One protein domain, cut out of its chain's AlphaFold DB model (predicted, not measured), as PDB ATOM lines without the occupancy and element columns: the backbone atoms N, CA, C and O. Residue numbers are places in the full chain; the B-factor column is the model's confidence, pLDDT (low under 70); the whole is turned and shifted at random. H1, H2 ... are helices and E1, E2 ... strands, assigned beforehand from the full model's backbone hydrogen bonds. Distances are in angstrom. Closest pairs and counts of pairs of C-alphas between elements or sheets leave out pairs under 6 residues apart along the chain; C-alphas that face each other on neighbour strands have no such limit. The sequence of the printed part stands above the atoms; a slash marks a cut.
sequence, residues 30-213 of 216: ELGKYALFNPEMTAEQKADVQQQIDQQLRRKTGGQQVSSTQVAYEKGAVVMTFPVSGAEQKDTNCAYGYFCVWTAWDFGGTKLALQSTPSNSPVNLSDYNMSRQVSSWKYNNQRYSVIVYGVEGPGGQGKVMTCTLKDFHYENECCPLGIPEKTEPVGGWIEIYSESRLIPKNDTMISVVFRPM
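This is residues 30 to 213 of the 216 residues of an uncharacterized protein of Pseudomonas fluorescens NCIMB 11764 (UniProt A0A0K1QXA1). Little is regular: helix H1 packs on the E1 end of a twisted seven-strand wall; H2 lies between H1 and the ribbon E6-E9. The 184 printed residues, under half in named elements, hold two helices and nine strands, class mixed. The antiparallel wall runs E1-E2-E4-E3-E5-E8-E7. The whole, 52 by 38 by 30 A, is compact, radius of gyration of the C-alphas 15.9 A.

H1, residues 43-59, 24.4 A long, begins at C-alpha (-35.410, 61.180, -5.939). E1 is residues 70-73, E2 78-81, E3 98-102, E4 111-115, H2 125-128, E5 136-142, E6 146-151, E7 181-183, E8 190-195 and E9 207-212, ending at C-alpha (-57.006, 22.257, -4.325).

H1, with every O i to N i+4 pair within hydrogen-bond range, is on the sheet, closest C-alphas 53 and 71, 7.0 A. N 100 of E3 is 2.8 A from O 138 of E5. E4, H2 and E5 form a split strand-helix-strand unit, E3 between, crossover right-handed.

The printed part has no cut; the E6 to E7 link is long; residues 160-181 are under pLDDT 70.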
ATOM      1  N   GLU A  30     -52.217  37.536  10.995       39.62
ATOM      2  CA  GLU A  30     -51.146  38.215  10.230       39.62
ATOM      3  C   GLU A  30     -50.215  37.283   9.438       39.62
ATOM      4  O   GLU A  30     -49.375  37.755   8.668       39.62
ATOM      5  N   LEU A  31     -50.407  35.961   9.510       39.75
ATOM      6  CA  LEU A  31     -49.765  35.003   8.600       39.75
ATOM      7  C   LEU A  31     -50.516  34.978   7.255       39.75
ATOM      8  O   LEU A  31     -51.234  34.040   6.923       39.75
ATOM      9  N   GLY A  32     -50.380  36.048   6.475       49.03
ATOM     10  CA  GLY A  32     -51.045  36.166   5.170       49.03
ATOM     11  C   GLY A  32     -50.837  37.494   4.444       49.03
ATOM     12  O   GLY A  32     -51.135  37.593   3.251       49.03
ATOM     13  N   LYS A  33     -50.286  38.507   5.123       68.38
ATOM     14  CA  LYS A  33     -49.884  39.755   4.476       68.38
ATOM     15  C   LYS A  33     -48.567  39.529   3.731       68.38
ATOM     16  O   LYS A  33     -47.582  39.058   4.292       68.38
ATOM     17  N   TYR A  34     -48.575  39.834   2.441       79.69
ATOM     18  CA  TYR A  34     -47.377  39.939   1.615       79.69
ATOM     19  C   TYR A  34     -46.337  40.854   2.285       79.69
ATOM     20  O   TYR A  34     -46.680  41.822   2.964       79.69
ATOM     21  N   ALA A  35     -45.053  40.552   2.085       84.88
ATOM     22  CA  ALA A  35     -43.980  41.372   2.633       84.88
ATOM     23  C   ALA A  35     -43.892  42.713   1.888       84.88
ATOM     24  O   ALA A  35     -43.816  42.740   0.654       84.88
ATOM     25  N   LEU A  36     -43.874  43.813   2.646       90.56
ATOM     26  CA  LEU A  36     -43.621  45.134   2.082       90.56
ATOM     27  C   LEU A  36     -42.156  45.259   1.662       90.56
ATOM     28  O   LEU A  36     -41.252  44.899   2.414       90.56
ATOM     29  N   PHE A  37     -41.930  45.822   0.481       91.62
ATOM     30  CA  PHE A  37     -40.604  46.117  -0.043       91.62
ATOM     31  C   PHE A  37     -40.433  47.629  -0.189       91.62
ATOM     32  O   PHE A  37     -41.156  48.279  -0.946       91.62
ATOM     33  N   ASN A  38     -39.498  48.192   0.576       91.31
ATOM     34  CA  ASN A  38     -39.195  49.624   0.604       91.31
ATOM     35  C   ASN A  38     -37.672  49.823   0.591       91.31
ATOM     36  O   ASN A  38     -37.094  50.121   1.637       91.31
ATOM     37  N   PRO A  39     -37.004  49.603  -0.553       92.19
ATOM     38  CA  PRO A  39     -35.580  49.872  -0.670       92.19
ATOM     39  C   PRO A  39     -35.314  51.375  -0.546       92.19
ATOM     40  O   PRO A  39     -36.185  52.213  -0.816       92.19
ATOM     41  N   GLU A  40     -34.087  51.723  -0.168       91.69
ATOM     42  CA  GLU A  40     -33.619  53.099  -0.280       91.69
ATOM     43  C   GLU A  40     -33.540  53.506  -1.757       91.69
ATOM     44  O   GLU A  40     -33.147  52.719  -2.617       91.69
ATOM     45  N   MET A  41     -33.957  54.737  -2.057       94.00
ATOM     46  CA  MET A  41     -34.045  55.246  -3.425       94.00
ATOM     47  C   MET A  41     -33.700  56.730  -3.487       94.00
ATOM     48  O   MET A  41     -34.134  57.514  -2.631       94.00
ATOM     49  N   THR A  42     -33.003  57.125  -4.552       95.25
ATOM     50  CA  THR A  42     -32.826  58.532  -4.926       95.25
ATOM     51  C   THR A  42     -34.160  59.157  -5.353       95.25
ATOM     52  O   THR A  42     -35.154  58.465  -5.588       95.25
ATOM     53  N   ALA A  43     -34.211  60.487  -5.459       95.50
ATOM     54  CA  ALA A  43     -35.410  61.180  -5.939       95.50
ATOM     55  C   ALA A  43     -35.780  60.774  -7.379       95.50
ATOM     56  O   ALA A  43     -36.958  60.596  -7.681       95.50
ATOM     57  N   GLU A  44     -34.778  60.573  -8.236       95.31
ATOM     58  CA  GLU A  44     -34.958  60.143  -9.627       95.31
ATOM     59  C   GLU A  44     -35.535  58.727  -9.704       95.31
ATOM     60  O   GLU A  44     -36.520  58.497 -10.400       95.31
ATOM     61  N   GLN A  45     -34.992  57.795  -8.913       96.00
ATOM     62  CA  GLN A  45     -35.506  56.426  -8.816       96.00
ATOM     63  C   GLN A  45     -36.951  56.390  -8.310       96.00
ATOM     64  O   GLN A  45     -37.776  55.658  -8.851       96.00
ATOM     65  N   LYS A  46     -37.284  57.208  -7.303       96.06
ATOM     66  CA  LYS A  46     -38.664  57.325  -6.808       96.06
ATOM     67  C   LYS A  46     -39.615  57.818  -7.893       96.06
ATOM     68  O   LYS A  46     -40.717  57.292  -7.997       96.06
ATOM     69  N   ALA A  47     -39.206  58.807  -8.689       96.94
ATOM     70  CA  ALA A  47     -40.028  59.331  -9.775       96.94
ATOM     71  C   ALA A  47     -40.266  58.282 -10.875       96.94
ATOM     72  O   ALA A  47     -41.402  58.116 -11.316       96.94
ATOM     73  N   ASP A  48     -39.225  57.535 -11.260       96.69
ATOM     74  CA  ASP A  48     -39.328  56.442 -12.236       96.69
ATOM     75  C   ASP A  48     -40.276  55.333 -11.752       96.69
ATOM     76  O   ASP A  48     -41.231  54.966 -12.439       96.69
ATOM     77  N   VAL A  49     -40.082  54.848 -10.523       97.44
ATOM     78  CA  VAL A  49     -40.945  53.817  -9.930       97.44
ATOM     79  C   VAL A  49     -42.385  54.312  -9.793       97.44
ATOM     80  O   VAL A  49     -43.319  53.574 -10.109       97.44
ATOM     81  N   GLN A  50     -42.590  55.565  -9.377       98.19
ATOM     82  CA  GLN A  50     -43.932  56.135  -9.275       98.19
ATOM     83  C   GLN A  50     -44.618  56.195 -10.644       98.19
ATOM     84  O   GLN A  50     -45.796  55.863 -10.751       98.19
ATOM     85  N   GLN A  51     -43.889  56.525 -11.714       98.12
ATOM     86  CA  GLN A  51     -44.436  56.494 -13.069       98.12
ATOM     87  C   GLN A  51     -44.890  55.081 -13.468       98.12
ATOM     88  O   GLN A  51     -45.950  54.938 -14.089       98.12
ATOM     89  N   GLN A  52     -44.135  54.040 -13.104       97.88
ATOM     90  CA  GLN A  52     -44.527  52.645 -13.340       97.88
ATOM     91  C   GLN A  52     -45.787  52.264 -12.540       97.88
ATOM     92  O   GLN A  52     -46.719  51.673 -13.096       97.88
ATOM     93  N   ILE A  53     -45.859  52.665 -11.265       98.31
ATOM     94  CA  ILE A  53     -47.037  52.479 -10.402       98.31
ATOM     95  C   ILE A  53     -48.270  53.148 -11.020       98.31
ATOM     96  O   ILE A  53     -49.305  52.500 -11.194       98.31
ATOM     97  N   ASP A  54     -48.159  54.410 -11.429       98.38
ATOM     98  CA  ASP A  54     -49.262  55.177 -12.011       98.38
ATOM     99  C   ASP A  54     -49.731  54.576 -13.344       98.38
ATOM    100  O   ASP A  54     -50.923  54.552 -13.661       98.38
ATOM    101  N   GLN A  55     -48.804  54.074 -14.167       98.06
ATOM    102  CA  GLN A  55     -49.149  53.331 -15.381       98.06
ATOM    103  C   GLN A  55     -49.943  52.064 -15.062       98.06
ATOM    104  O   GLN A  55     -50.955  51.801 -15.716       98.06
ATOM    105  N   GLN A  56     -49.531  51.306 -14.049       98.12
ATOM    106  CA  GLN A  56     -50.232  50.090 -13.663       98.12
ATOM    107  C   GLN A  56     -51.619  50.380 -13.070       98.12
ATOM    108  O   GLN A  56     -52.582  49.704 -13.428       98.12
ATOM    109  N   LEU A  57     -51.758  51.411 -12.232       97.75
ATOM    110  CA  LEU A  57     -53.050  51.812 -11.661       97.75
ATOM    111  C   LEU A  57     -54.037  52.324 -12.723       97.75
ATOM    112  O   LEU A  57     -55.247  52.163 -12.571       97.75
ATOM    113  N   ARG A  58     -53.537  52.889 -13.832       97.38
ATOM    114  CA  ARG A  58     -54.357  53.211 -15.014       97.38
ATOM    115  C   ARG A  58     -54.750  51.975 -15.819       97.38
ATOM    116  O   ARG A  58     -55.831  51.959 -16.400       97.38
ATOM    117  N   ARG A  59     -53.889  50.954 -15.872       95.56
ATOM    118  CA  ARG A  59     -54.154  49.694 -16.585       95.56
ATOM    119  C   ARG A  59     -55.234  48.866 -15.893       95.56
ATOM    120  O   ARG A  59     -56.119  48.349 -16.568       95.56
ATOM    121  N   LYS A  60     -55.144  48.714 -14.571       96.00
ATOM    122  CA  LYS A  60     -56.083  47.927 -13.769       96.00
ATOM    123  C   LYS A  60     -56.553  48.748 -12.576       96.00
ATOM    124  O   LYS A  60     -55.781  49.061 -11.673       96.00
ATOM    125  N   THR A  61     -57.845  49.057 -12.555       96.00
ATOM    126  CA  THR A  61     -58.480  49.756 -11.433       96.00
ATOM    127  C   THR A  61     -58.562  48.869 -10.187       96.00
ATOM    128  O   THR A  61     -58.560  47.642 -10.285       96.00
ATOM    129  N   GLY A  62     -58.708  49.483  -9.010       95.25
ATOM    130  CA  GLY A  62     -58.876  48.772  -7.734       95.25
ATOM    131  C   GLY A  62     -57.568  48.374  -7.045       95.25
ATOM    132  O   GLY A  62     -57.609  47.761  -5.980       95.25
ATOM    133  N   GLY A  63     -56.421  48.724  -7.632       96.62
ATOM    134  CA  GLY A  63     -55.125  48.636  -6.971       96.62
ATOM    135  C   GLY A  63     -54.916  49.778  -5.981       96.62
ATOM    136  O   GLY A  63     -55.396  50.892  -6.189       96.62
ATOM    137  N   GLN A  64     -54.167  49.503  -4.921       97.06
ATOM    138  CA  GLN A  64     -53.724  50.483  -3.940       97.06
ATOM    139  C   GLN A  64     -52.202  50.431  -3.840       97.06
ATOM    140  O   GLN A  64     -51.627  49.353  -3.690       97.06
ATOM    141  N   GLN A  65     -51.544  51.587  -3.897       97.56
ATOM    142  CA  GLN A  65     -50.126  51.674  -3.567       97.56
ATOM    143  C   GLN A  65     -49.943  51.425  -2.065       97.56
ATOM    144  O   GLN A  65     -50.561  52.092  -1.236       97.56
ATOM    145  N   VAL A  66     -49.122  50.434  -1.723       95.19
ATOM    146  CA  VAL A  66     -48.926  49.949  -0.341       95.19
ATOM    147  C   VAL A  66     -47.485  50.091   0.137       95.19
ATOM    148  O   VAL A  66     -47.202  49.919   1.320       95.19
ATOM    149  N   SER A  67     -46.574  50.435  -0.772       95.38
ATOM    150  CA  SER A  67     -45.176  50.735  -0.477       95.38
ATOM    151  C   SER A  67     -44.624  51.736  -1.501       95.38
ATOM    152  O   SER A  67     -45.313  52.122  -2.451       95.38
ATOM    153  N   SER A  68     -43.364  52.145  -1.341       95.50
ATOM    154  CA  SER A  68     -42.667  52.976  -2.331       95.50
ATOM    155  C   SER A  68     -42.443  52.282  -3.683       95.50
ATOM    156  O   SER A  68     -42.138  52.957  -4.657       95.50
ATOM    157  N   THR A  69     -42.608  50.956  -3.753       97.00
ATOM    158  CA  THR A  69     -42.373  50.136  -4.955       97.00
ATOM    159  C   THR A  69     -43.504  49.150  -5.249       97.00
ATOM    160  O   THR A  69     -43.368  48.335  -6.159       97.00
ATOM    161  N   GLN A  70     -44.608  49.169  -4.492       97.81
ATOM    162  CA  GLN A  70     -45.624  48.119  -4.568       97.81
ATOM    163  C   GLN A  70     -47.051  48.627  -4.706       97.81
ATOM    164  O   GLN A  70     -47.468  49.592  -4.060       97.81
ATOM    165  N   VAL A  71     -47.827  47.864  -5.476       98.25
ATOM    166  CA  VAL A  71     -49.281  47.986  -5.591       98.25
ATOM    167  C   VAL A  71     -49.920  46.652  -5.231       98.25
ATOM    168  O   VAL A  71     -49.546  45.617  -5.781       98.25
ATOM    169  N   ALA A  72     -50.913  46.683  -4.348       97.25
ATOM    170  CA  ALA A  72     -51.719  45.529  -3.982       97.25
ATOM    171  C   ALA A  72     -53.141  45.643  -4.539       97.25
ATOM    172  O   ALA A  72     -53.732  46.721  -4.573       97.25
ATOM    173  N   TYR A  73     -53.703  44.507  -4.926       96.44
ATOM    174  CA  TYR A  73     -55.086  44.333  -5.355       96.44
ATOM    175  C   TYR A  73     -55.759  43.314  -4.449       96.44
ATOM    176  O   TYR A  73     -55.083  42.521  -3.790       96.44
ATOM    177  N   GLU A  74     -57.094  43.322  -4.431       93.44
ATOM    178  CA  GLU A  74     -57.881  42.251  -3.800       93.44
ATOM    179  C   GLU A  74     -57.444  41.986  -2.348       93.44
ATOM    180  O   GLU A  74     -57.278  40.851  -1.911       93.44
ATOM    181  N   LYS A  75     -57.202  43.071  -1.596       90.38
ATOM    182  CA  LYS A  75     -56.736  43.035  -0.197       90.38
ATOM    183  C   LYS A  75     -55.412  42.279   0.006       90.38
ATOM    184  O   LYS A  75     -55.160  41.765   1.090       90.38
ATOM    185  N   GLY A  76     -54.555  42.248  -1.012       92.25
ATOM    186  CA  GLY A  76     -53.255  41.587  -0.957       92.25
ATOM    187  C   GLY A  76     -53.175  40.256  -1.675       92.25
ATOM    188  O   GLY A  76     -52.075  39.731  -1.793       92.25
ATOM    189  N   ALA A  77     -54.288  39.729  -2.190       93.69
ATOM    190  CA  ALA A  77     -54.261  38.489  -2.956       93.69
ATOM    191  C   ALA A  77     -53.367  38.592  -4.201       93.69
ATOM    192  O   ALA A  77     -52.810  37.590  -4.645       93.69
ATOM    193  N   VAL A  78     -53.182  39.803  -4.735       96.44
ATOM    194  CA  VAL A  78     -52.229  40.069  -5.810       96.44
ATOM    195  C   VAL A  78     -51.390  41.292  -5.482       96.44
ATOM    196  O   VAL A  78     -51.936  42.359  -5.201       96.44
ATOM    197  N   VAL A  79     -50.066  41.160  -5.557       97.50
ATOM    198  CA  VAL A  79     -49.130  42.256  -5.288       97.50
ATOM    199  C   VAL A  79     -48.088  42.351  -6.380       97.50
ATOM    200  O   VAL A  79     -47.388  41.385  -6.674       97.50
ATOM    201  N   MET A  80     -47.974  43.538  -6.964       98.06
ATOM    202  CA  MET A  80     -46.905  43.877  -7.889       98.06
ATOM    203  C   MET A  80     -45.804  44.629  -7.152       98.06
ATOM    204  O   MET A  80     -46.104  45.604  -6.467       98.06
ATOM    205  N   THR A  81     -44.554  44.202  -7.328       98.06
ATOM    206  CA  THR A  81     -43.360  44.959  -6.929       98.06
ATOM    207  C   THR A  81     -42.646  45.436  -8.189       98.06
ATOM    208  O   THR A  81     -42.276  44.623  -9.040       98.06
ATOM    209  N   PHE A  82     -42.431  46.743  -8.300       97.38
ATOM    210  CA  PHE A  82     -41.701  47.366  -9.400       97.38
ATOM    211  C   PHE A  82     -40.197  47.394  -9.099       97.38
ATOM    212  O   PHE A  82     -39.805  47.686  -7.963       97.38
ATOM    213  N   PRO A  83     -39.340  47.081 -10.085       95.00
ATOM    214  CA  PRO A  83     -37.903  47.105  -9.891       95.00
ATOM    215  C   PRO A  83     -37.412  48.549  -9.788       95.00
ATOM    216  O   PRO A  83     -37.879  49.437 -10.498       95.00
ATOM    217  N   VAL A  84     -36.410  48.760  -8.941       94.25
ATOM    218  CA  VAL A  84     -35.704  50.037  -8.863       94.25
ATOM    219  C   VAL A  84     -34.479  49.964  -9.766       94.25
ATOM    220  O   VAL A  84     -33.542  49.207  -9.502       94.25
ATOM    221  N   SER A  85     -34.479  50.743 -10.844       87.12
ATOM    222  CA  SER A  85     -33.367  50.786 -11.798       87.12
ATOM    223  C   SER A  85     -32.058  51.186 -11.108       87.12
ATOM    224  O   SER A  85     -31.982  52.207 -10.422       87.12
ATOM    225  N   GLY A  86     -31.018  50.364 -11.277       83.75
ATOM    226  CA  GLY A  86     -29.690  50.595 -10.695       83.75
ATOM    227  C   GLY A  86     -29.575  50.345  -9.186       83.75
ATOM    228  O   GLY A  86     -28.504  50.574  -8.635       83.75
ATOM    229  N   ALA A  87     -30.630  49.877  -8.510       82.31
ATOM    230  CA  ALA A  87     -30.532  49.485  -7.108       82.31
ATOM    231  C   ALA A  87     -29.862  48.111  -6.952       82.31
ATOM    232  O   ALA A  87     -30.130  47.179  -7.712       82.31
ATOM    233  N   GLU A  88     -29.032  47.971  -5.918       77.75
ATOM    234  CA  GLU A  88     -28.426  46.684  -5.555       77.75
ATOM    235  C   GLU A  88     -29.453  45.723  -4.936       77.75
ATOM    236  O   GLU A  88     -29.393  44.509  -5.143       77.75
ATOM    237  N   GLN A  89     -30.428  46.262  -4.198       82.50
ATOM    238  CA  GLN A  89     -31.434  45.468  -3.503       82.50
ATOM    239  C   GLN A  89     -32.537  44.999  -4.462       82.50
ATOM    240  O   GLN A  89     -33.275  45.802  -5.034       82.50
ATOM    241  N   LYS A  90     -32.695  43.678  -4.579       86.88
ATOM    242  CA  LYS A  90     -33.766  43.024  -5.346       86.88
ATOM    243  C   LYS A  90     -34.737  42.316  -4.408       86.88
ATOM    244  O   LYS A  90     -34.318  41.632  -3.475       86.88
ATOM    245  N   ASP A  91     -36.030  42.415  -4.694       90.62
ATOM    246  CA  ASP A  91     -37.064  41.662  -3.983       90.62
ATOM    247  C   ASP A  91     -37.192  40.240  -4.556       90.62
ATOM    248  O   ASP A  91     -38.075  39.932  -5.361       90.62
ATOM    249  N   THR A  92     -36.276  39.363  -4.140       92.50
ATOM    250  CA  THR A  92     -36.253  37.941  -4.533       92.50
ATOM    251  C   THR A  92     -37.105  37.056  -3.614       92.50
ATOM    252  O   THR A  92     -37.153  35.830  -3.793       92.50
ATOM    253  N   ASN A  93     -37.764  37.651  -2.613       91.69
ATOM    254  CA  ASN A  93     -38.557  36.936  -1.625       91.69
ATOM    255  C   ASN A  93     -39.942  36.578  -2.186       91.69
ATOM    256  O   ASN A  93     -40.635  37.422  -2.762       91.69
ATOM    257  N   CYS A  94     -40.377  35.340  -1.951       92.12
ATOM    258  CA  CYS A  94     -41.760  34.927  -2.162       92.12
ATOM    259  C   CYS A  94     -42.377  34.558  -0.817       92.12
ATOM    260  O   CYS A  94     -41.964  33.582  -0.186       92.12
ATOM    261  N   ALA A  95     -43.332  35.377  -0.370       91.62
ATOM    262  CA  ALA A  95     -43.988  35.193   0.915       91.62
ATOM    263  C   ALA A  95     -44.707  33.838   0.980       91.62
ATOM    264  O   ALA A  95     -45.173  33.310  -0.029       91.62
ATOM    265  N   TYR A  96     -44.803  33.285   2.187       89.31
ATOM    266  CA  TYR A  96     -45.542  32.051   2.413       89.31
ATOM    267  C   TYR A  96     -47.010  32.198   1.983       89.31
ATOM    268  O   TYR A  96     -47.656  33.203   2.275       89.31
ATOM    269  N   GLY A  97     -47.529  31.186   1.291       88.88
ATOM    270  CA  GLY A  97     -48.868  31.177   0.705       88.88
ATOM    271  C   GLY A  97     -48.945  31.794  -0.692       88.88
ATOM    272  O   GLY A  97     -50.045  31.868  -1.244       88.88
ATOM    273  N   TYR A  98     -47.824  32.213  -1.292       92.44
ATOM    274  CA  TYR A  98     -47.803  32.855  -2.606       92.44
ATOM    275  C   TYR A  98     -47.078  32.018  -3.668       92.44
ATOM    276  O   TYR A  98     -46.131  31.270  -3.409       92.44
ATOM    277  N   PHE A  99     -47.530  32.202  -4.903       92.12
ATOM    278  CA  PHE A  99     -46.804  31.908  -6.126       92.12
ATOM    279  C   PHE A  99     -46.318  33.232  -6.713       92.12
ATOM    280  O   PHE A  99     -47.116  34.131  -6.970       92.12
ATOM    281  N   CYS A 100     -45.013  33.368  -6.894       94.88
ATOM    282  CA  CYS A 100     -44.384  34.587  -7.370       94.88
ATOM    283  C   CYS A 100     -43.720  34.347  -8.718       94.88
ATOM    284  O   CYS A 100     -43.037  33.340  -8.912       94.88
ATOM    285  N   VAL A 101     -43.885  35.300  -9.626       94.38
ATOM    286  CA  VAL A 101     -43.257  35.309 -10.947       94.38
ATOM    287  C   VAL A 101     -42.527  36.628 -11.167       94.38
ATOM    288  O   VAL A 101     -42.935  37.666 -10.643       94.38
ATOM    289  N   TRP A 102     -41.465  36.582 -11.960       95.62
ATOM    290  CA  TRP A 102     -40.592  37.716 -12.250       95.62
ATOM    291  C   TRP A 102     -40.364  37.865 -13.749       95.62
ATOM    292  O   TRP A 102     -40.312  36.864 -14.466       95.62
ATOM    293  N   THR A 103     -40.197  39.105 -14.216       94.44
ATOM    294  CA  THR A 103     -39.967  39.399 -15.643       94.44
ATOM    295  C   THR A 103     -38.529  39.202 -16.111       94.44
ATOM    296  O   THR A 103     -38.241  39.355 -17.293       94.44
ATOM    297  N   ALA A 104     -37.598  38.932 -15.197       92.94
ATOM    298  CA  ALA A 104     -36.216  38.623 -15.531       92.94
ATOM    299  C   ALA A 104     -35.764  37.334 -14.839       92.94
ATOM    300  O   ALA A 104     -36.423  36.817 -13.929       92.94
ATOM    301  N   TRP A 105     -34.624  36.810 -15.284       92.31
ATOM    302  CA  TRP A 105     -33.949  35.695 -14.623       92.31
ATOM    303  C   TRP A 105     -33.498  36.071 -13.211       92.31
ATOM    304  O   TRP A 105     -33.463  37.247 -12.835       92.31
ATOM    305  N   ASP A 106     -33.168  35.044 -12.434       92.69
ATOM    306  CA  ASP A 106     -32.639  35.144 -11.077       92.69
ATOM    307  C   ASP A 106     -33.516  36.015 -10.163       92.69
ATOM    308  O   ASP A 106     -33.025  36.759  -9.309       92.69
ATOM    309  N   PHE A 107     -34.838  35.915 -10.352       94.19
ATOM    310  CA  PHE A 107     -35.855  36.610  -9.561       94.19
ATOM    311  C   PHE A 107     -35.713  38.143  -9.615       94.19
ATOM    312  O   PHE A 107     -35.900  38.841  -8.616       94.19
ATOM    313  N   GLY A 108     -35.325  38.669 -10.782       94.00
ATOM    314  CA  GLY A 108     -35.175  40.100 -11.048       94.00
ATOM    315  C   GLY A 108     -36.339  40.725 -11.824       94.00
ATOM    316  O   GLY A 108     -37.234  40.045 -12.315       94.00
ATOM    317  N   GLY A 109     -36.295  42.045 -12.000       94.56
ATOM    318  CA  GLY A 109     -37.329  42.778 -12.736       94.56
ATOM    319  C   GLY A 109     -38.625  42.936 -11.940       94.56
ATOM    320  O   GLY A 109     -38.613  42.921 -10.708       94.56
ATOM    321  N   THR A 110     -39.739  43.119 -12.646       96.44
ATOM    322  CA  THR A 110     -41.059  43.265 -12.025       96.44
ATOM    323  C   THR A 110     -41.493  41.935 -11.438       96.44
ATOM    324  O   THR A 110     -41.482  40.915 -12.128       96.44
ATOM    325  N   LYS A 111     -41.902  41.953 -10.169       97.62
ATOM    326  CA  LYS A 111     -42.468  40.794  -9.480       97.62
ATOM    327  C   LYS A 111     -43.985  40.890  -9.455       97.62
ATOM    328  O   LYS A 111     -44.527  41.937  -9.111       97.62
ATOM    329  N   LEU A 112     -44.657  39.775  -9.710       97.56
ATOM    330  CA  LEU A 112     -46.070  39.578  -9.405       97.56
ATOM    331  C   LEU A 112     -46.195  38.423  -8.407       97.56
ATOM    332  O   LEU A 112     -45.844  37.287  -8.722       97.56
ATOM    333  N   ALA A 113     -46.677  38.719  -7.204       96.81
ATOM    334  CA  ALA A 113     -46.976  37.742  -6.166       96.81
ATOM    335  C   ALA A 113     -48.483  37.477  -6.131       96.81
ATOM    336  O   ALA A 113     -49.279  38.400  -5.973       96.81
ATOM    337  N   LEU A 114     -48.859  36.209  -6.268       95.19
ATOM    338  CA  LEU A 114     -50.235  35.729  -6.303       95.19
ATOM    339  C   LEU A 114     -50.487  34.835  -5.097       95.19
ATOM    340  O   LEU A 114     -49.835  33.802  -4.946       95.19
ATOM    341  N   GLN A 115     -51.428  35.207  -4.237       93.69
ATOM    342  CA  GLN A 115     -51.828  34.370  -3.118       93.69
ATOM    343  C   GLN A 115     -52.466  33.097  -3.679       93.69
ATOM    344  O   GLN A 115     -53.525  33.121  -4.305       93.69
ATOM    345  N   SER A 116     -51.785  31.982  -3.456       89.38
ATOM    346  CA  SER A 116     -52.053  30.695  -4.090       89.38
ATOM    347  C   SER A 116     -53.196  29.951  -3.400       89.38
ATOM    348  O   SER A 116     -52.991  28.954  -2.711       89.38
ATOM    349  N   THR A 117     -54.419  30.455  -3.579       89.44
ATOM    350  CA  THR A 117     -55.667  29.833  -3.117       89.44
ATOM    351  C   THR A 117     -56.643  29.650  -4.286       89.44
ATOM    352  O   THR A 117     -56.636  30.446  -5.227       89.44
ATOM    353  N   PRO A 118     -57.530  28.636  -4.249       88.44
ATOM    354  CA  PRO A 118     -58.508  28.428  -5.320       88.44
ATOM    355  C   PRO A 118     -59.483  29.597  -5.531       88.44
ATOM    356  O   PRO A 118     -59.980  29.769  -6.638       88.44
ATOM    357  N   SER A 119     -59.759  30.404  -4.497       90.00
ATOM    358  CA  SER A 119     -60.638  31.580  -4.597       90.00
ATOM    359  C   SER A 119     -60.024  32.734  -5.388       90.00
ATOM    360  O   SER A 119     -60.760  33.579  -5.883       90.00
ATOM    361  N   ASN A 120     -58.696  32.761  -5.515       89.75
ATOM    362  CA  ASN A 120     -57.944  33.810  -6.204       89.75
ATOM    363  C   ASN A 120     -57.536  33.358  -7.620       89.75
ATOM    364  O   ASN A 120     -56.487  33.738  -8.128       89.75
ATOM    365  N   SER A 121     -58.318  32.465  -8.229       89.69
ATOM    366  CA  SER A 121     -58.034  31.828  -9.516       89.69
ATOM    367  C   SER A 121     -59.281  31.843 -10.411       89.69
ATOM    368  O   SER A 121     -60.382  31.634  -9.899       89.69
ATOM    369  N   PRO A 122     -59.147  31.985 -11.744       92.62
ATOM    370  CA  PRO A 122     -57.906  32.178 -12.501       92.62
ATOM    371  C   PRO A 122     -57.373  33.615 -12.403       92.62
ATOM    372  O   PRO A 122     -58.144  34.562 -12.280       92.62
ATOM    373  N   VAL A 123     -56.058  33.784 -12.549       94.56
ATOM    374  CA  VAL A 123     -55.412  35.099 -12.676       94.56
ATOM    375  C   VAL A 123     -54.965  35.303 -14.116       94.56
ATOM    376  O   VAL A 123     -54.158  34.525 -14.628       94.56
ATOM    377  N   ASN A 124     -55.452  36.361 -14.768       94.88
ATOM    378  CA  ASN A 124     -54.976  36.760 -16.090       94.88
ATOM    379  C   ASN A 124     -53.747  37.671 -15.960       94.88
ATOM    380  O   ASN A 124     -53.821  38.747 -15.371       94.88
ATOM    381  N   LEU A 125     -52.611  37.268 -16.527       94.44
ATOM    382  CA  LEU A 125     -51.357  38.011 -16.397       94.44
ATOM    383  C   LEU A 125     -51.331  39.299 -17.228       94.44
ATOM    384  O   LEU A 125     -50.540  40.197 -16.930       94.44
ATOM    385  N   SER A 126     -52.184  39.436 -18.252       94.94
ATOM    386  CA  SER A 126     -52.263  40.675 -19.041       94.94
ATOM    387  C   SER A 126     -52.710  41.879 -18.212       94.94
ATOM    388  O   SER A 126     -52.265  43.001 -18.465       94.94
ATOM    389  N   ASP A 127     -53.534  41.640 -17.190       96.44
ATOM    390  CA  ASP A 127     -54.028  42.654 -16.253       96.44
ATOM    391  C   ASP A 127     -52.887  43.344 -15.484       96.44
ATOM    392  O   ASP A 127     -53.008  44.488 -15.044       96.44
ATOM    393  N   TYR A 128     -51.758  42.649 -15.365       96.94
ATOM    394  CA  TYR A 128     -50.573  43.068 -14.624       96.94
ATOM    395  C   TYR A 128     -49.369  43.308 -15.542       96.94
ATOM    396  O   TYR A 128     -48.247  43.405 -15.067       96.94
ATOM    397  N   ASN A 129     -49.576  43.375 -16.865       94.88
ATOM    398  CA  ASN A 129     -48.503  43.497 -17.860       94.88
ATOM    399  C   ASN A 129     -47.452  42.362 -17.801       94.88
ATOM    400  O   ASN A 129     -46.295  42.565 -18.151       94.88
ATOM    401  N   MET A 130     -47.857  41.164 -17.369       93.50
ATOM    402  CA  MET A 130     -46.972  40.005 -17.165       93.50
ATOM    403  C   MET A 130     -47.166  38.897 -18.216       93.50
ATOM    404  O   MET A 130     -46.447  37.900 -18.208       93.50
ATOM    405  N   SER A 131     -48.136  39.041 -19.126       91.81
ATOM    406  CA  SER A 131     -48.411  38.044 -20.171       91.81
ATOM    407  C   SER A 131     -47.185  37.828 -21.062       91.81
ATOM    408  O   SER A 131     -46.750  38.766 -21.729       91.81
ATOM    409  N   ARG A 132     -46.677  36.587 -21.122       88.94
ATOM    410  CA  ARG A 132     -45.461  36.192 -21.866       88.94
ATOM    411  C   ARG A 132     -44.186  36.939 -21.444       88.94
ATOM    412  O   ARG A 132     -43.250  37.041 -22.225       88.94
ATOM    413  N   GLN A 133     -44.172  37.500 -20.235       91.62
ATOM    414  CA  GLN A 133     -43.008  38.203 -19.681       91.62
ATOM    415  C   GLN A 133     -42.325  37.405 -18.569       91.62
ATOM    416  O   GLN A 133     -41.243  37.778 -18.144       91.62
ATOM    417  N   VAL A 134     -42.960  36.350 -18.050       91.06
ATOM    418  CA  VAL A 134     -42.419  35.568 -16.932       91.06
ATOM    419  C   VAL A 134     -41.144  34.856 -17.370       91.06
ATOM    420  O   VAL A 134     -41.181  34.099 -18.330       91.06
ATOM    421  N   SER A 135     -40.055  35.065 -16.632       91.19
ATOM    422  CA  SER A 135     -38.744  34.465 -16.906       91.19
ATOM    423  C   SER A 135     -38.129  33.745 -15.703       91.19
ATOM    424  O   SER A 135     -37.151  33.021 -15.860       91.19
ATOM    425  N   SER A 136     -38.677  33.917 -14.500       91.06
ATOM    426  CA  SER A 136     -38.346  33.100 -13.326       91.06
ATOM    427  C   SER A 136     -39.520  33.064 -12.350       91.06
ATOM    428  O   SER A 136     -40.408  33.924 -12.400       91.06
ATOM    429  N   TRP A 137     -39.569  32.053 -11.482       91.75
ATOM    430  CA  TRP A 137     -40.681  31.876 -10.548       91.75
ATOM    431  C   TRP A 137     -40.281  31.153  -9.259       91.75
ATOM    432  O   TRP A 137     -39.297  30.418  -9.198       91.75
ATOM    433  N   LYS A 138     -41.079  31.372  -8.211       91.12
ATOM    434  CA  LYS A 138     -40.994  30.704  -6.911       91.12
ATOM    435  C   LYS A 138     -42.391  30.382  -6.414       91.12
ATOM    436  O   LYS A 138     -43.312  31.182  -6.550       91.12
ATOM    437  N   TYR A 139     -42.530  29.242  -5.773       87.81
ATOM    438  CA  TYR A 139     -43.722  28.839  -5.057       87.81
ATOM    439  C   TYR A 139     -43.332  28.531  -3.620       87.81
ATOM    440  O   TYR A 139     -42.438  27.720  -3.402       87.81
ATOM    441  N   ASN A 140     -43.977  29.188  -2.659       87.81
ATOM    442  CA  ASN A 140     -43.728  28.988  -1.235       87.81
ATOM    443  C   ASN A 140     -45.068  28.803  -0.524       87.81
ATOM    444  O   ASN A 140     -45.785  29.774  -0.294       87.81
ATOM    445  N   ASN A 141     -45.442  27.564  -0.208       82.69
ATOM    446  CA  ASN A 141     -46.745  27.278   0.396       82.69
ATOM    447  C   ASN A 141     -46.720  25.993   1.232       82.69
ATOM    448  O   ASN A 141     -45.743  25.242   1.234       82.69
ATOM    449  N   GLN A 142     -47.822  25.725   1.930       80.25
ATOM    450  CA  GLN A 142     -48.045  24.476   2.639       80.25
ATOM    451  C   GLN A 142     -47.917  23.279   1.693       80.25
ATOM    452  O   GLN A 142     -48.371  23.280   0.538       80.25
ATOM    453  N   ARG A 143     -47.343  22.207   2.226       71.31
ATOM    454  CA  ARG A 143     -47.334  20.906   1.574       71.31
ATOM    455  C   ARG A 143     -48.770  20.474   1.231       71.31
ATOM    456  O   ARG A 143     -49.684  20.621   2.035       71.31
ATOM    457  N   TYR A 144     -48.961  19.989   0.004       69.44
ATOM    458  CA  TYR A 144     -50.231  19.468  -0.531       69.44
ATOM    459  C   TYR A 144     -51.486  20.371  -0.479       69.44
ATOM    460  O   TYR A 144     -52.587  19.875  -0.686       69.44
ATOM    461  N   SER A 145     -51.378  21.684  -0.247       76.19
ATOM    462  CA  SER A 145     -52.571  22.549  -0.201       76.19
ATOM    463  C   SER A 145     -53.133  22.877  -1.591       76.19
ATOM    464  O   SER A 145     -54.331  22.726  -1.836       76.19
ATOM    465  N   VAL A 146     -52.267  23.327  -2.502       79.38
ATOM    466  CA  VAL A 146     -52.657  23.869  -3.809       79.38
ATOM    467  C   VAL A 146     -51.704  23.414  -4.910       79.38
ATOM    468  O   VAL A 146     -50.483  23.343  -4.720       79.38
ATOM    469  N   ILE A 147     -52.297  23.127  -6.066       81.19
ATOM    470  CA  ILE A 147     -51.641  22.900  -7.347       81.19
ATOM    471  C   ILE A 147     -51.677  24.203  -8.149       81.19
ATOM    472  O   ILE A 147     -52.731  24.833  -8.261       81.19
ATOM    473  N   VAL A 148     -50.531  24.590  -8.712       83.56
ATOM    474  CA  VAL A 148     -50.381  25.769  -9.573       83.56
ATOM    475  C   VAL A 148     -50.272  25.317 -11.024       83.56
ATOM    476  O   VAL A 148     -49.426  24.478 -11.333       83.56
ATOM    477  N   TYR A 149     -51.084  25.907 -11.900       81.88
ATOM    478  CA  TYR A 149     -51.014  25.690 -13.339       81.88
ATOM    479  C   TYR A 149     -50.687  26.981 -14.091       81.88
ATOM    480  O   TYR A 149     -51.360  27.992 -13.892       81.88
ATOM    481  N   GLY A 150     -49.704  26.932 -14.994       84.56
ATOM    482  CA  GLY A 150     -49.500  27.946 -16.032       84.56
ATOM    483  C   GLY A 150     -50.345  27.638 -17.272       84.56
ATOM    484  O   GLY A 150     -50.425  26.491 -17.705       84.56
ATOM    485  N   VAL A 151     -50.993  28.642 -17.856       83.44
ATOM    486  CA  VAL A 151     -51.894  28.463 -19.008       83.44
ATOM    487  C   VAL A 151     -51.488  29.421 -20.126       83.44
ATOM    488  O   VAL A 151     -51.263  30.606 -19.870       83.44
ATOM    489  N   GLU A 152     -51.390  28.929 -21.367       84.81
ATOM    490  CA  GLU A 152     -51.011  29.747 -22.544       84.81
ATOM    491  C   GLU A 152     -52.155  30.596 -23.112       84.81
ATOM    492  O   GLU A 152     -51.979  31.279 -24.119       84.81
ATOM    493  N   GLY A 153     -53.335  30.545 -22.500       82.94
ATOM    494  CA  GLY A 153     -54.477  31.363 -22.876       82.94
ATOM    495  C   GLY A 153     -55.062  32.133 -21.688       82.94
ATOM    496  O   GLY A 153     -54.693  31.894 -20.532       82.94
ATOM    497  N   PRO A 154     -55.916  33.127 -21.974       86.62
ATOM    498  CA  PRO A 154     -56.454  34.043 -20.976       86.62
ATOM    499  C   PRO A 154     -57.503  33.375 -20.080       86.62
ATOM    500  O   PRO A 154     -58.163  32.413 -20.467       86.62
ATOM    501  N   GLY A 155     -57.685  33.906 -18.869       86.69
ATOM    502  CA  GLY A 155     -58.730  33.456 -17.942       86.69
ATOM    503  C   GLY A 155     -58.594  31.991 -17.520       86.69
ATOM    504  O   GLY A 155     -59.588  31.352 -17.186       86.69
ATOM    505  N   GLY A 156     -57.383  31.431 -17.584       82.56
ATOM    506  CA  GLY A 156     -57.156  30.010 -17.318       82.56
ATOM    507  C   GLY A 156     -57.767  29.070 -18.366       82.56
ATOM    508  O   GLY A 156     -57.913  27.881 -18.091       82.56
ATOM    509  N   GLN A 157     -58.124  29.581 -19.547       82.50
ATOM    510  CA  GLN A 157     -58.600  28.801 -20.688       82.50
ATOM    511  C   GLN A 157     -57.481  28.687 -21.722       82.50
ATOM    512  O   GLN A 157     -56.879  29.688 -22.091       82.50
ATOM    513  N   GLY A 158     -57.200  27.481 -22.204       75.81
ATOM    514  CA  GLY A 158     -56.133  27.224 -23.174       75.81
ATOM    515  C   GLY A 158     -55.392  25.937 -22.849       75.81
ATOM    516  O   GLY A 158     -55.832  25.161 -21.996       75.81
ATOM    517  N   LYS A 159     -54.260  25.705 -23.516       73.25
ATOM    518  CA  LYS A 159     -53.408  24.578 -23.155       73.25
ATOM    519  C   LYS A 159     -52.854  24.819 -21.756       73.25
ATOM    520  O   LYS A 159     -52.307  25.880 -21.442       73.25
ATOM    521  N   VAL A 160     -53.058  23.821 -20.912       67.00
ATOM    522  CA  VAL A 160     -52.397  23.715 -19.621       67.00
ATOM    523  C   VAL A 160     -50.934  23.431 -19.933       67.00
ATOM    524  O   VAL A 160     -50.616  22.464 -20.618       67.00
ATOM    525  N   MET A 161     -50.055  24.334 -19.525       61.53
ATOM    526  CA  MET A 161     -48.644  24.276 -19.873       61.53
ATOM    527  C   MET A 161     -47.839  24.075 -18.593       61.53
ATOM    528  O   MET A 161     -47.148  24.972 -18.125       61.53
ATOM    529  N   THR A 162     -47.992  22.935 -17.930       57.19
ATOM    530  CA  THR A 162     -47.405  22.744 -16.594       57.19
ATOM    531  C   THR A 162     -46.947  21.316 -16.427       57.19
ATOM    532  O   THR A 162     -47.651  20.382 -16.777       57.19
ATOM    533  N   CYS A 163     -45.771  21.177 -15.816       53.22
ATOM    534  CA  CYS A 163     -45.552  20.099 -14.872       53.22
ATOM    535  C   CYS A 163     -46.396  20.430 -13.641       53.22
ATOM    536  O   CYS A 163     -46.296  21.543 -13.109       53.22
ATOM    537  N   THR A 164     -47.258  19.532 -13.189       54.50
ATOM    538  CA  THR A 164     -47.911  19.688 -11.890       54.50
ATOM    539  C   THR A 164     -46.808  19.806 -10.833       54.50
ATOM    540  O   THR A 164     -46.063  18.850 -10.647       54.50
ATOM    541  N   LEU A 165     -46.677  20.945 -10.125       57.94
ATOM    542  CA  LEU A 165     -45.593  21.154  -9.133       57.94
ATOM    543  C   LEU A 165     -45.520  20.047  -8.063       57.94
ATOM    544  O   LEU A 165     -44.511  19.906  -7.374       57.94
ATOM    545  N   LYS A 166     -46.597  19.268  -7.915       52.41
ATOM    546  CA  LYS A 166     -46.730  18.194  -6.931       52.41
ATOM    547  C   LYS A 166     -47.108  16.826  -7.513       52.41
ATOM    548  O   LYS A 166     -47.334  15.916  -6.729       52.41
ATOM    549  N   ASP A 167     -47.144  16.662  -8.836       46.12
ATOM    550  CA  ASP A 167     -47.474  15.381  -9.480       46.12
ATOM    551  C   ASP A 167     -46.449  15.104 -10.592       46.12
ATOM    552  O   ASP A 167     -46.656  15.385 -11.769       46.12
ATOM    553  N   PHE A 168     -45.277  14.606 -10.187       45.41
ATOM    554  CA  PHE A 168     -44.179  14.200 -11.077       45.41
ATOM    555  C   PHE A 168     -44.450  12.835 -11.740       45.41
ATOM    556  O   PHE A 168     -43.555  12.001 -11.838       45.41
ATOM    557  N   HIS A 169     -45.682  12.580 -12.176       38.97
ATOM    558  CA  HIS A 169     -46.061  11.338 -12.855       38.97
ATOM    559  C   HIS A 169     -46.754  11.618 -14.185       38.97
ATOM    560  O   HIS A 169     -47.842  11.115 -14.419       38.97
ATOM    561  N   TYR A 170     -46.132  12.389 -15.078       40.91
ATOM    562  CA  TYR A 170     -46.528  12.357 -16.487       40.91
ATOM    563  C   TYR A 170     -45.308  12.372 -17.401       40.91
ATOM    564  O   TYR A 170     -44.680  13.393 -17.677       40.91
ATOM    565  N   GLU A 171     -44.987  11.169 -17.862       37.31
ATOM    566  CA  GLU A 171     -44.196  10.905 -19.050       37.31
ATOM    567  C   GLU A 171     -44.875  11.624 -20.240       37.31
ATOM    568  O   GLU A 171     -46.000  11.287 -20.597       37.31
ATOM    569  N   ASN A 172     -44.185  12.599 -20.854       38.84
ATOM    570  CA  ASN A 172     -44.457  13.197 -22.183       38.84
ATOM    571  C   ASN A 172     -45.119  14.589 -22.316       38.84
ATOM    572  O   ASN A 172     -45.486  14.950 -23.436       38.84
ATOM    573  N   GLU A 173     -45.183  15.443 -21.289       44.50
ATOM    574  CA  GLU A 173     -45.621  16.843 -21.486       44.50
ATOM    575  C   GLU A 173     -44.450  17.847 -21.487       44.50
ATOM    576  O   GLU A 173     -43.611  17.879 -20.587       44.50
ATOM    577  N   CYS A 174     -44.363  18.684 -22.532       51.44
ATOM    578  CA  CYS A 174     -43.377  19.766 -22.620       51.44
ATOM    579  C   CYS A 174     -43.598  20.782 -21.488       51.44
ATOM    580  O   CYS A 174     -44.590  21.507 -21.495       51.44
ATOM    581  N   CYS A 175     -42.657  20.860 -20.545       56.66
ATOM    582  CA  CYS A 175     -42.757  21.700 -19.356       56.66
ATOM    583  C   CYS A 175     -42.220  23.119 -19.612       56.66
ATOM    584  O   CYS A 175     -41.000  23.293 -19.708       56.66
ATOM    585  N   PRO A 176     -43.069  24.162 -19.681       52.09
ATOM    586  CA  PRO A 176     -42.607  25.532 -19.860       52.09
ATOM    587  C   PRO A 176     -42.147  26.192 -18.548       52.09
ATOM    588  O   PRO A 176     -41.961  27.396 -18.495       52.09
ATOM    589  N   LEU A 177     -42.055  25.450 -17.446       56.12
ATOM    590  CA  LEU A 177     -41.656  25.996 -16.147       56.12
ATOM    591  C   LEU A 177     -40.231  25.603 -15.756       56.12
ATOM    592  O   LEU A 177     -39.800  25.988 -14.676       56.12
ATOM    593  N   GLY A 178     -39.519  24.873 -16.623       57.19
ATOM    594  CA  GLY A 178     -38.264  24.216 -16.253       57.19
ATOM    595  C   GLY A 178     -38.502  23.012 -15.336       57.19
ATOM    596  O   GLY A 178     -39.636  22.733 -14.940       57.19
ATOM    597  N   ILE A 179     -37.440  22.265 -15.030       61.09
ATOM    598  CA  ILE A 179     -37.473  21.262 -13.958       61.09
ATOM    599  C   ILE A 179     -37.120  22.029 -12.685       61.09
ATOM    600  O   ILE A 179     -35.970  22.446 -12.560       61.09
ATOM    601  N   PRO A 180     -38.068  22.245 -11.758       65.25
ATOM    602  CA  PRO A 180     -37.808  23.122 -10.633       65.25
ATOM    603  C   PRO A 180     -36.771  22.523  -9.691       65.25
ATOM    604  O   PRO A 180     -36.783  21.322  -9.406       65.25
ATOM    605  N   GLU A 181     -35.949  23.390  -9.112       66.12
ATOM    606  CA  GLU A 181     -35.236  23.049  -7.891       66.12
ATOM    607  C   GLU A 181     -36.262  22.944  -6.753       66.12
ATOM    608  O   GLU A 181     -37.077  23.851  -6.539       66.12
ATOM    609  N   LYS A 182     -36.252  21.814  -6.037       71.88
ATOM    610  CA  LYS A 182     -37.062  21.602  -4.834       71.88
ATOM    611  C   LYS A 182     -36.166  21.722  -3.612       71.88
ATOM    612  O   LYS A 182     -35.219  20.954  -3.463       71.88
ATOM    613  N   THR A 183     -36.526  22.608  -2.692       67.69
ATOM    614  CA  THR A 183     -35.936  22.635  -1.353       67.69
ATOM    615  C   THR A 183     -37.013  22.311  -0.325       67.69
ATOM    616  O   THR A 183     -38.062  22.957  -0.268       67.69
ATOM    617  N   GLU A 184     -36.749  21.310   0.512       65.00
ATOM    618  CA  GLU A 184     -37.548  21.018   1.700       65.00
ATOM    619  C   GLU A 184     -36.762  21.481   2.932       65.00
ATOM    620  O   GLU A 184     -35.738  20.877   3.262       65.00
ATOM    621  N   PRO A 185     -37.186  22.553   3.622       64.44
ATOM    622  CA  PRO A 185     -36.569  22.933   4.885       64.44
ATOM    623  C   PRO A 185     -36.670  21.766   5.876       64.44
ATOM    624  O   PRO A 185     -37.718  21.127   5.977       64.44
ATOM    625  N   VAL A 186     -35.588  21.476   6.603       48.41
ATOM    626  CA  VAL A 186     -35.514  20.337   7.533       48.41
ATOM    627  C   VAL A 186     -36.665  20.403   8.548       48.41
ATOM    628  O   VAL A 186     -36.790  21.375   9.288       48.41
ATOM    629  N   GLY A 187     -37.521  19.372   8.566       57.16
ATOM    630  CA  GLY A 187     -38.711  19.296   9.431       57.16
ATOM    631  C   GLY A 187     -39.936  20.100   8.957       57.16
ATOM    632  O   GLY A 187     -40.889  20.256   9.717       57.16
ATOM    633  N   GLY A 188     -39.920  20.635   7.732       58.88
ATOM    634  CA  GLY A 188     -40.882  21.624   7.247       58.88
ATOM    635  C   GLY A 188     -42.219  21.070   6.739       58.88
ATOM    636  O   GLY A 188     -42.282  20.153   5.924       58.88
ATOM    637  N   TRP A 189     -43.307  21.728   7.146       65.88
ATOM    638  CA  TRP A 189     -44.660  21.593   6.576       65.88
ATOM    639  C   TRP A 189     -44.861  22.418   5.290       65.88
ATOM    640  O   TRP A 189     -45.981  22.534   4.786       65.88
ATOM    641  N   ILE A 190     -43.782  23.016   4.775       73.75
ATOM    642  CA  ILE A 190     -43.767  23.930   3.632       73.75
ATOM    643  C   ILE A 190     -42.941  23.338   2.493       73.75
ATOM    644  O   ILE A 190     -41.974  22.616   2.732       73.75
ATOM    645  N   GLU A 191     -43.314  23.652   1.258       73.88
ATOM    646  CA  GLU A 191     -42.553  23.286   0.067       73.88
ATOM    647  C   GLU A 191     -42.155  24.552  -0.682       73.88
ATOM    648  O   GLU A 191     -43.004  25.406  -0.960       73.88
ATOM    649  N   ILE A 192     -40.864  24.650  -1.003       81.81
ATOM    650  CA  ILE A 192     -40.334  25.708  -1.852       81.81
ATOM    651  C   ILE A 192     -39.914  25.073  -3.170       81.81
ATOM    652  O   ILE A 192     -39.049  24.196  -3.207       81.81
ATOM    653  N   TYR A 193     -40.547  25.531  -4.241       83.88
ATOM    654  CA  TYR A 193     -40.170  25.201  -5.606       83.88
ATOM    655  C   TYR A 193     -39.755  26.476  -6.312       83.88
ATOM    656  O   TYR A 193     -40.401  27.512  -6.141       83.88
ATOM    657  N   SER A 194     -38.711  26.409  -7.124       86.50
ATOM    658  CA  SER A 194     -38.291  27.565  -7.903       86.50
ATOM    659  C   SER A 194     -37.613  27.182  -9.200       86.50
ATOM    660  O   SER A 194     -36.973  26.139  -9.294       86.50
ATOM    661  N   GLU A 195     -37.691  28.093 -10.157       87.00
ATOM    662  CA  GLU A 195     -36.873  28.096 -11.361       87.00
ATOM    663  C   GLU A 195     -36.328  29.512 -11.535       87.00
ATOM    664  O   GLU A 195     -37.100  30.472 -11.653       87.00
ATOM    665  N   SER A 196     -35.005  29.657 -11.503       89.31
ATOM    666  CA  SER A 196     -34.361  30.962 -11.663       89.31
ATOM    667  C   SER A 196     -34.299  31.388 -13.126       89.31
ATOM    668  O   SER A 196     -34.086  32.571 -13.398       89.31
ATOM    669  N   ARG A 197     -34.514  30.465 -14.075       88.38
ATOM    670  CA  ARG A 197     -34.416  30.770 -15.499       88.38
ATOM    671  C   ARG A 197     -35.328  29.911 -16.368       88.38
ATOM    672  O   ARG A 197     -35.049  28.754 -16.665       88.38
ATOM    673  N   LEU A 198     -36.353  30.548 -16.915       82.12
ATOM    674  CA  LEU A 198     -37.102  30.022 -18.046       82.12
ATOM    675  C   LEU A 198     -36.363  30.316 -19.359       82.12
ATOM    676  O   LEU A 198     -35.674  31.329 -19.522       82.12
ATOM    677  N   ILE A 199     -36.461  29.366 -20.285       71.00
ATOM    678  CA  ILE A 199     -35.922  29.477 -21.644       71.00
ATOM    679  C   ILE A 199     -37.011  29.996 -22.602       71.00
ATOM    680  O   ILE A 199     -38.185  29.770 -22.359       71.00
ATOM    681  N   PRO A 200     -36.690  30.590 -23.761       61.88
ATOM    682  CA  PRO A 200     -37.694  31.249 -24.615       61.88
ATOM    683  C   PRO A 200     -38.878  30.385 -25.103       61.88
ATOM    684  O   PRO A 200     -39.932  30.914 -25.437       61.88
ATOM    685  N   LYS A 201     -38.744  29.049 -25.150       60.75
ATOM    686  CA  LYS A 201     -39.872  28.133 -25.455       60.75
ATOM    687  C   LYS A 201     -40.891  28.017 -24.308       60.75
ATOM    688  O   LYS A 201     -41.995  27.518 -24.509       60.75
ATOM    689  N   ASN A 202     -40.499  28.486 -23.132       58.69
ATOM    690  CA  ASN A 202     -41.129  28.297 -21.838       58.69
ATOM    691  C   ASN A 202     -41.764  29.614 -21.314       58.69
ATOM    692  O   ASN A 202     -42.641  29.587 -20.457       58.69
ATOM    693  N   ASP A 203     -41.463  30.757 -21.941       61.81
ATOM    694  CA  ASP A 203     -41.986  32.094 -21.597       61.81
ATOM    695  C   ASP A 203     -43.388  32.365 -22.193       61.81
ATOM    696  O   ASP A 203     -43.674  33.411 -22.779       61.81
ATOM    697  N   THR A 204     -44.292  31.389 -22.106       75.88
ATOM    698  CA  THR A 204     -45.614  31.439 -22.769       75.88
ATOM    699  C   THR A 204     -46.778  31.682 -21.816       75.88
ATOM    700  O   THR A 204     -47.923  31.754 -22.261       75.88
ATOM    701  N   MET A 205     -46.514  31.844 -20.516       85.19
ATOM    702  CA  MET A 205     -47.564  31.978 -19.508       85.19
ATOM    703  C   MET A 205     -48.419  33.231 -19.750       85.19
ATOM    704  O   MET A 205     -47.915  34.357 -19.768       85.19
ATOM    705  N   ILE A 206     -49.728  33.028 -19.911       89.88
ATOM    706  CA  ILE A 206     -50.734  34.092 -20.060       89.88
ATOM    707  C   ILE A 206     -51.664  34.137 -18.847       89.88
ATOM    708  O   ILE A 206     -52.107  35.211 -18.455       89.88
ATOM    709  N   SER A 207     -51.964  32.998 -18.225       91.06
ATOM    710  CA  SER A 207     -52.770  32.932 -17.002       91.06
ATOM    711  C   SER A 207     -52.214  31.924 -16.003       91.06
ATOM    712  O   SER A 207     -51.457  31.025 -16.369       91.06
ATOM    713  N   VAL A 208     -52.629  32.068 -14.746       90.56
ATOM    714  CA  VAL A 208     -52.331  31.136 -13.653       90.56
ATOM    715  C   VAL A 208     -53.635  30.606 -13.066       90.56
ATOM    716  O   VAL A 208     -54.580  31.367 -12.855       90.56
ATOM    717  N   VAL A 209     -53.693  29.302 -12.798       89.94
ATOM    718  CA  VAL A 209     -54.831  28.642 -12.143       89.94
ATOM    719  C   VAL A 209     -54.357  27.943 -10.874       89.94
ATOM    720  O   VAL A 209     -53.350  27.240 -10.883       89.94
ATOM    721  N   PHE A 210     -55.121  28.094  -9.794       89.62
ATOM    722  CA  PHE A 210     -54.913  27.400  -8.527       89.62
ATOM    723  C   PHE A 210     -56.025  26.373  -8.306       89.62
ATOM    724  O   PHE A 210     -57.210  26.703  -8.376       89.62
ATOM    725  N   ARG A 211     -55.661  25.121  -8.016       87.00
ATOM    726  CA  ARG A 211     -56.616  24.053  -7.673       87.00
ATOM    727  C   ARG A 211     -56.280  23.444  -6.317       87.00
ATOM    728  O   ARG A 211     -55.098  23.305  -6.007       87.00
ATOM    729  N   PRO A 212     -57.280  23.061  -5.507       85.31
ATOM    730  CA  PRO A 212     -57.006  22.257  -4.325       85.31
ATOM    731  C   PRO A 212     -56.450  20.896  -4.763       85.31
ATOM    732  O   PRO A 212     -56.908  20.341  -5.761       85.31
ATOM    733  N   MET A 213     -55.472  20.360  -4.032       73.94
ATOM    734  CA  MET A 213     -54.950  19.017  -4.323       73.94
ATOM    735  C   MET A 213     -55.972  17.922  -4.002       73.94
ATOM    736  O   MET A 213     -56.073  16.934  -4.720       73.94
TER     737      MET A 213